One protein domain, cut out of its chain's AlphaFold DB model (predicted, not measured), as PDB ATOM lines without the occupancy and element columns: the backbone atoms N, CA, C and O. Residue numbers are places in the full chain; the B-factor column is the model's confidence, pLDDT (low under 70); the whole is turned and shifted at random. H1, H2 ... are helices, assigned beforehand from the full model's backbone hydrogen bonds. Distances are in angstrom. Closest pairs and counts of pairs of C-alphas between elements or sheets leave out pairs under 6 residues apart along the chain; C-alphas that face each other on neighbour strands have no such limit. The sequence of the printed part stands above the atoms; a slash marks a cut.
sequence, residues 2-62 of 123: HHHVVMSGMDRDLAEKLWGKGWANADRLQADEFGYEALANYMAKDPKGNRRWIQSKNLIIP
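Overview. This is residues 2 to 62 of the 123 residues of an uncharacterized protein of bioreactor metagenome (UniProt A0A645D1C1). This domain has little regular structure: two short helices, H1 and H2, stand well apart, joined by a long unnamed link, with residues 2 to 6 running between them. Beyond H2 the chain makes a loop whose residues 45 to 50 stick out, then folds back past H2. The printed part has 61 residues, with H1 then H2 along the chain and no named strand; the class is all helix, with 16 residues in named elements. The whole is loose, with a radius of gyration of the C-alphas of 13.4 A, spanning 33 by 29 by 22 A.

Along the chain. H1, residues 12 to 19, measures 10.6 A and begins at C-alpha 12 (31.277, 19.167, -13.990). H2, residues 37 to 44, measures 10.2 A and ends at C-alpha 44 (49.499, 28.030, -4.486).

Arrangement. H1 and H2 are apart, with no C-alpha of one within 8 A of the other. In both, every O i to N i+4 pair is within hydrogen-bond range.

Size, cuts and confidence. The C-alphas farthest apart, those of Gly 22 and Pro 62, are 38.0 A apart. The printed part has no cut. The link from H1 to H2, 17 residues, is long. Residues 47 and 49 to 51 have pLDDT under 70.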
ATOM      1  N   HIS A   2      36.380  25.777   2.299       77.12
ATOM      2  CA  HIS A   2      36.258  26.079   0.866       77.12
ATOM      3  C   HIS A   2      37.348  25.306   0.125       77.12
ATOM      4  O   HIS A   2      38.499  25.306   0.564       77.12
ATOM      5  N   HIS A   3      36.978  24.621  -0.955       77.38
ATOM      6  CA  HIS A   3      37.885  23.776  -1.718       77.38
ATOM      7  C   HIS A   3      38.075  24.358  -3.114       77.38
ATOM      8  O   HIS A   3      37.103  24.589  -3.822       77.38
ATOM      9  N   HIS A   4      39.330  24.537  -3.518       83.12
ATOM     10  CA  HIS A   4      39.682  24.741  -4.919       83.12
ATOM     11  C   HIS A   4      40.171  23.408  -5.473       83.12
ATOM     12  O   HIS A   4      41.115  22.830  -4.931       83.12
ATOM     13  N   VAL A   5      39.524  22.914  -6.525       84.25
ATOM     14  CA  VAL A   5      39.853  21.621  -7.128       84.25
ATOM     15  C   VAL A   5      39.921  21.778  -8.637       84.25
ATOM     16  O   VAL A   5      39.002  22.299  -9.256       84.25
ATOM     17  N   VAL A   6      41.014  21.291  -9.219       87.12
ATOM     18  CA  VAL A   6      41.138  21.075 -10.660       87.12
ATOM     19  C   VAL A   6      41.074  19.573 -10.898       87.12
ATOM     20  O   VAL A   6      41.839  18.821 -10.293       87.12
ATOM     21  N   MET A   7      40.155  19.127 -11.750       86.06
ATOM     22  CA  MET A   7      39.971  17.709 -12.044       86.06
ATOM     23  C   MET A   7      39.579  17.467 -13.500       86.06
ATOM     24  O   MET A   7      38.989  18.323 -14.149       86.06
ATOM     25  N   SER A   8      39.905  16.272 -13.986       86.62
ATOM     26  CA  SER A   8      39.550  15.782 -15.324       86.62
ATOM     27  C   SER A   8      38.846  14.419 -15.296       86.62
ATOM     28  O   SER A   8      38.587  13.845 -16.346       86.62
ATOM     29  N   GLY A   9      38.569  13.873 -14.106       84.75
ATOM     30  CA  GLY A   9      38.049  12.511 -13.939       84.75
ATOM     31  C   GLY A   9      36.534  12.366 -14.096       84.75
ATOM     32  O   GLY A   9      36.050  11.240 -14.133       84.75
ATOM     33  N   MET A  10      35.785  13.468 -14.158       89.38
ATOM     34  CA  MET A  10      34.334  13.450 -14.347       89.38
ATOM     35  C   MET A  10      33.831  14.767 -14.937       89.38
ATOM     36  O   MET A  10      34.520  15.787 -14.864       89.38
ATOM     37  N   ASP A  11      32.619  14.736 -15.492       89.19
ATOM     38  CA  ASP A  11      31.936  15.948 -15.935       89.19
ATOM     39  C   ASP A  11      31.533  16.832 -14.747       89.19
ATOM     40  O   ASP A  11      31.212  16.351 -13.654       89.19
ATOM     41  N   ARG A  12      31.557  18.143 -14.988       89.69
ATOM     42  CA  ARG A  12      31.277  19.167 -13.990       89.69
ATOM     43  C   ARG A  12      29.881  19.020 -13.388       89.69
ATOM     44  O   ARG A  12      29.746  19.051 -12.167       89.69
ATOM     45  N   ASP A  13      28.866  18.861 -14.228       89.94
ATOM     46  CA  ASP A  13      27.475  18.907 -13.780       89.94
ATOM     47  C   ASP A  13      27.176  17.677 -12.903       89.94
ATOM     48  O   ASP A  13      26.459  17.745 -11.901       89.94
ATOM     49  N   LEU A  14      27.822  16.547 -13.216       91.88
ATOM     50  CA  LEU A  14      27.796  15.354 -12.375       91.88
ATOM     51  C   LEU A  14      28.514  15.574 -11.032       91.88
ATOM     52  O   LEU A  14      28.029  15.102 -10.003       91.88
ATOM     53  N   ALA A  15      29.649  16.280 -11.025       90.19
ATOM     54  CA  ALA A  15      30.392  16.585  -9.804       90.19
ATOM     55  C   ALA A  15      29.572  17.458  -8.841       90.19
ATOM     56  O   ALA A  15      29.489  17.149  -7.652       90.19
ATOM     57  N   GLU A  16      28.918  18.503  -9.353       91.00
ATOM     58  CA  GLU A  16      28.047  19.377  -8.559       91.00
ATOM     59  C   GLU A  16      26.840  18.617  -8.003       91.00
ATOM     60  O   GLU A  16      26.538  18.720  -6.812       91.00
ATOM     61  N   LYS A  17      26.202  17.777  -8.828       91.44
ATOM     62  CA  LYS A  17      25.069  16.940  -8.408       91.44
ATOM     63  C   LYS A  17      25.431  15.988  -7.264       91.44
ATOM     64  O   LYS A  17      24.609  15.754  -6.382       91.44
ATOM     65  N   LEU A  18      26.642  15.429  -7.278       92.50
ATOM     66  CA  LEU A  18      27.111  14.486  -6.259       92.50
ATOM     67  C   LEU A  18      27.687  15.163  -5.005       92.50
ATOM     68  O   LEU A  18      27.889  14.483  -4.001       92.50
ATOM     69  N   TRP A  19      27.948  16.475  -5.031       90.31
ATOM     70  CA  TRP A  19      28.630  17.181  -3.942       90.31
ATOM     71  C   TRP A  19      27.884  17.097  -2.605       90.31
ATOM     72  O   TRP A  19      28.492  16.830  -1.567       90.31
ATOM     73  N   GLY A  20      26.566  17.330  -2.619       88.19
ATOM     74  CA  GLY A  20      25.675  17.143  -1.466       88.19
ATOM     75  C   GLY A  20      26.003  17.965  -0.205       88.19
ATOM     76  O   GLY A  20      25.414  17.708   0.844       88.19
ATOM     77  N   LYS A  21      26.943  18.924  -0.261       84.56
ATOM     78  CA  LYS A  21      27.458  19.658   0.912       84.56
ATOM     79  C   LYS A  21      27.584  21.170   0.682       84.56
ATOM     80  O   LYS A  21      28.667  21.684   0.422       84.56
ATOM     81  N   GLY A  22      26.505  21.922   0.874       86.00
ATOM     82  CA  GLY A  22      26.519  23.376   0.657       86.00
ATOM     83  C   GLY A  22      26.623  23.735  -0.829       86.00
ATOM     84  O   GLY A  22      26.266  22.927  -1.682       86.00
ATOM     85  N   TRP A  23      27.081  24.948  -1.143       86.94
ATOM     86  CA  TRP A  23      27.142  25.430  -2.528       86.94
ATOM     87  C   TRP A  23      28.304  24.817  -3.313       86.94
ATOM     88  O   TRP A  23      29.430  24.747  -2.819       86.94
ATOM     89  N   ALA A  24      28.015  24.426  -4.554       87.12
ATOM     90  CA  ALA A  24      28.989  24.003  -5.547       87.12
ATOM     91  C   ALA A  24      28.817  24.879  -6.789       87.12
ATOM     92  O   ALA A  24      27.717  24.957  -7.322       87.12
ATOM     93  N   ASN A  25      29.897  25.545  -7.196       84.62
ATOM     94  CA  ASN A  25      29.984  26.327  -8.425       84.62
ATOM     95  C   ASN A  25      31.306  25.955  -9.086       84.62
ATOM     96  O   ASN A  25      32.375  26.355  -8.615       84.62
ATOM     97  N   ALA A  26      31.243  25.132 -10.116       85.56
ATOM     98  CA  ALA A  26      32.389  24.734 -10.896       85.56
ATOM     99  C   ALA A  26      32.342  25.399 -12.277       85.56
ATOM    100  O   ALA A  26      31.294  25.621 -12.885       85.56
ATOM    101  N   ASP A  27      33.522  25.688 -12.808       87.19
ATOM    102  CA  ASP A  27      33.680  26.340 -14.101       87.19
ATOM    103  C   ASP A  27      34.583  25.507 -14.999       87.19
ATOM    104  O   ASP A  27      35.482  24.793 -14.540       87.19
ATOM    105  N   ARG A  28      34.344  25.596 -16.311       87.06
ATOM    106  CA  ARG A  28      35.287  25.040 -17.281       87.06
ATOM    107  C   ARG A  28      36.568  25.861 -17.221       87.06
ATOM    108  O   ARG A  28      36.528  27.086 -17.240       87.06
ATOM    109  N   LEU A  29      37.703  25.171 -17.191       88.06
ATOM    110  CA  LEU A  29      39.005  25.817 -17.234       88.06
ATOM    111  C   LEU A  29      39.170  26.610 -18.537       88.06
ATOM    112  O   LEU A  29      39.074  26.050 -19.629       88.06
ATOM    113  N   GLN A  30      39.451  27.902 -18.396       87.81
ATOM    114  CA  GLN A  30      39.744  28.816 -19.496       87.81
ATOM    115  C   GLN A  30      41.208  29.236 -19.398       87.81
ATOM    116  O   GLN A  30      41.639  29.760 -18.372       87.81
ATOM    117  N   ALA A  31      41.982  28.915 -20.431       87.00
ATOM    118  CA  ALA A  31      43.394  29.261 -20.494       87.00
ATOM    119  C   ALA A  31      43.565  30.668 -21.073       87.00
ATOM    120  O   ALA A  31      42.917  31.003 -22.066       87.00
ATOM    121  N   ASP A  32      44.465  31.452 -20.488       89.25
ATOM    122  CA  ASP A  32      44.919  32.729 -21.037       89.25
ATOM    123  C   ASP A  32      46.213  32.551 -21.863       89.25
ATOM    124  O   ASP A  32      46.631  31.434 -22.194       89.25
ATOM    125  N   GLU A  33      46.868  33.658 -22.221       85.75
ATOM    126  CA  GLU A  33      48.134  33.649 -22.966       85.75
ATOM    127  C   GLU A  33      49.309  32.997 -22.203       85.75
ATOM    128  O   GLU A  33      50.256  32.506 -22.829       85.75
ATOM    129  N   PHE A  34      49.202  32.904 -20.874       87.00
ATOM    130  CA  PHE A  34      50.107  32.214 -19.953       87.00
ATOM    131  C   PHE A  34      49.582  30.825 -19.527       87.00
ATOM    132  O   PHE A  34      50.204  30.132 -18.711       87.00
ATOM    133  N   GLY A  35      48.464  30.371 -20.095       88.06
ATOM    134  CA  GLY A  35      47.821  29.105 -19.769       88.06
ATOM    135  C   GLY A  35      46.975  29.193 -18.499       88.06
ATOM    136  O   GLY A  35      45.964  29.882 -18.460       88.06
ATOM    137  N   TYR A  36      47.351  28.430 -17.470       89.25
ATOM    138  CA  TYR A  36      46.660  28.403 -16.170       89.25
ATOM    139  C   TYR A  36      47.532  28.958 -15.042       89.25
ATOM    140  O   TYR A  36      47.307  28.654 -13.871       89.25
ATOM    141  N   GLU A  37      48.561  29.735 -15.381       89.44
ATOM    142  CA  GLU A  37      49.514  30.273 -14.408       89.44
ATOM    143  C   GLU A  37      48.825  31.138 -13.352       89.44
ATOM    144  O   GLU A  37      49.080  30.958 -12.162       89.44
ATOM    145  N   ALA A  38      47.919  32.031 -13.760       89.00
ATOM    146  CA  ALA A  38      47.184  32.881 -12.830       89.00
ATOM    147  C   ALA A  38      46.390  32.050 -11.805       89.00
ATOM    148  O   ALA A  38      46.462  32.305 -10.599       89.00
ATOM    149  N   LEU A  39      45.700  31.000 -12.268       89.19
ATOM    150  CA  LEU A  39      44.972  30.068 -11.407       89.19
ATOM    151  C   LEU A  39      45.921  29.296 -10.479       89.19
ATOM    152  O   LEU A  39      45.659  29.190  -9.281       89.19
ATOM    153  N   ALA A  40      47.036  28.788 -11.009       86.25
ATOM    154  CA  ALA A  40      48.032  28.067 -10.226       86.25
ATOM    155  C   ALA A  40      48.620  28.953  -9.116       86.25
ATOM    156  O   ALA A  40      48.651  28.537  -7.960       86.25
ATOM    157  N   ASN A  41      48.996  30.194  -9.435       87.44
ATOM    158  CA  ASN A  41      49.494  31.175  -8.469       87.44
ATOM    159  C   ASN A  41      48.448  31.506  -7.398       87.44
ATOM    160  O   ASN A  41      48.774  31.609  -6.214       87.44
ATOM    161  N   TYR A  42      47.178  31.630  -7.788       85.31
ATOM    162  CA  TYR A  42      46.083  31.854  -6.847       85.31
ATOM    163  C   TYR A  42      45.896  30.676  -5.878       85.31
ATOM    164  O   TYR A  42      45.740  30.881  -4.668       85.31
ATOM    165  N   MET A  43      45.936  29.440  -6.389       81.00
ATOM    166  CA  MET A  43      45.790  28.234  -5.571       81.00
ATOM    167  C   MET A  43      47.012  27.989  -4.670       81.00
ATOM    168  O   MET A  43      46.836  27.593  -3.518       81.00
ATOM    169  N   ALA A  44      48.224  28.254  -5.172       79.62
ATOM    170  CA  ALA A  44      49.499  28.030  -4.486       79.62
ATOM    171  C   ALA A  44      49.913  29.165  -3.533       79.62
ATOM    172  O   ALA A  44      50.949  29.068  -2.876       79.62
ATOM    173  N   LYS A  45      49.125  30.244  -3.444       82.00
ATOM    174  CA  LYS A  45      49.379  31.365  -2.535       82.00
ATOM    175  C   LYS A  45      49.587  30.864  -1.102       82.00
ATOM    176  O   LYS A  45      48.738  30.129  -0.593       82.00
ATOM    177  N   ASP A  46      50.681  31.303  -0.463       71.94
ATOM    178  CA  ASP A  46      51.044  30.892   0.899       71.94
ATOM    179  C   ASP A  46      49.846  31.077   1.843       71.94
ATOM    180  O   ASP A  46      49.352  32.198   2.031       71.94
ATOM    181  N   PRO A  47      49.344  29.981   2.425       68.94
ATOM    182  CA  PRO A  47      48.155  30.042   3.236       68.94
ATOM    183  C   PRO A  47      48.377  30.535   4.665       68.94
ATOM    184  O   PRO A  47      47.393  30.597   5.408       68.94
ATOM    185  N   LYS A  48      49.616  30.839   5.082       75.38
ATOM    186  CA  LYS A  48      49.957  31.201   6.472       75.38
ATOM    187  C   LYS A  48      49.331  30.232   7.495       75.38
ATOM    188  O   LYS A  48      48.775  30.652   8.504       75.38
ATOM    189  N   GLY A  49      49.347  28.931   7.182       67.44
ATOM    190  CA  GLY A  49      48.788  27.854   8.016       67.44
ATOM    191  C   GLY A  49      47.307  27.496   7.791       67.44
ATOM    192  O   GLY A  49      46.857  26.473   8.300       67.44
ATOM    193  N   ASN A  50      46.547  28.257   6.993       68.50
ATOM    194  CA  ASN A  50      45.084  28.097   6.877       68.50
ATOM    195  C   ASN A  50      44.588  27.228   5.702       68.50
ATOM    196  O   ASN A  50      43.385  27.002   5.564       68.50
ATOM    197  N   ARG A  51      45.474  26.747   4.826       68.12
ATOM    198  CA  ARG A  51      45.128  25.893   3.676       68.12
ATOM    199  C   ARG A  51      46.068  24.700   3.627       68.12
ATOM    200  O   ARG A  51      47.251  24.817   3.933       68.12
ATOM    201  N   ARG A  52      45.528  23.557   3.213       71.69
ATOM    202  CA  ARG A  52      46.280  22.328   2.951       71.69
ATOM    203  C   ARG A  52      46.315  22.112   1.443       71.69
ATOM    204  O   ARG A  52      45.264  22.128   0.808       71.69
ATOM    205  N   TRP A  53      47.510  21.943   0.889       74.25
ATOM    206  CA  TRP A  53      47.706  21.625  -0.523       74.25
ATOM    207  C   TRP A  53      47.818  20.112  -0.699       74.25
ATOM    208  O   TRP A  53      48.532  19.449   0.052       74.25
ATOM    209  N   ILE A  54      47.123  19.576  -1.700       76.69
ATOM    210  CA  ILE A  54      47.294  18.197  -2.155       76.69
ATOM    211  C   ILE A  54      47.744  18.282  -3.606       76.69
ATOM    212  O   ILE A  54      47.070  18.896  -4.429       76.69
ATOM    213  N   GLN A  55      48.895  17.689  -3.904       72.31
ATOM    214  CA  GLN A  55      49.466  17.731  -5.245       72.31
ATOM    215  C   GLN A  55      48.594  16.996  -6.268       72.31
ATOM    216  O   GLN A  55      47.912  16.017  -5.949       72.31
ATOM    217  N   SER A  56      48.665  17.453  -7.517       76.75
ATOM    218  CA  SER A  56      48.000  16.814  -8.649       76.75
ATOM    219  C   SER A  56      48.402  15.345  -8.778       76.75
ATOM    220  O   SER A  56      49.561  14.976  -8.586       76.75
ATOM    221  N   LYS A  57      47.440  14.504  -9.160       75.94
ATOM    222  CA  LYS A  57      47.669  13.103  -9.524       75.94
ATOM    223  C   LYS A  57      47.733  13.010 -11.055       75.94
ATOM    224  O   LYS A  57      46.978  13.707 -11.723       75.94
ATOM    225  N   ASN A  58      48.620  12.169 -11.595       81.12
ATOM    226  CA  ASN A  58      48.800  11.917 -13.039       81.12
ATOM    227  C   ASN A  58      49.504  13.027 -13.851       81.12
ATOM    228  O   ASN A  58      49.255  13.169 -15.047       81.12
ATOM    229  N   LEU A  59      50.394  13.816 -13.236       79.94
ATOM    230  CA  LEU A  59      51.236  14.753 -13.988       79.94
ATOM    231  C   LEU A  59      52.392  14.026 -14.682       79.94
ATOM    232  O   LEU A  59      53.118  13.260 -14.052       79.94
ATOM    233  N   ILE A  60      52.602  14.338 -15.961       83.19
ATOM    234  CA  ILE A  60      53.831  13.988 -16.676       83.19
ATOM    235  C   ILE A  60      54.827  15.118 -16.427       83.19
ATOM    236  O   ILE A  60      54.633  16.237 -16.906       83.19
ATOM    237  N   ILE A  61      55.874  14.837 -15.654       83.19
ATOM    238  CA  ILE A  61      56.947  15.802 -15.414       83.19
ATOM    239  C   ILE A  61      57.789  15.890 -16.695       83.19
ATOM    240  O   ILE A  61      58.297  14.861 -17.148       83.19
ATOM    241  N   PRO A  62      57.937  17.077 -17.308       82.50
ATOM    242  CA  PRO A  62      58.770  17.218 -18.491       82.50
ATOM    243  C   PRO A  62      60.242  17.001 -18.126       82.50
ATOM    244  O   PRO A  62      60.739  17.546 -17.140       82.50
TER     245      PRO A  62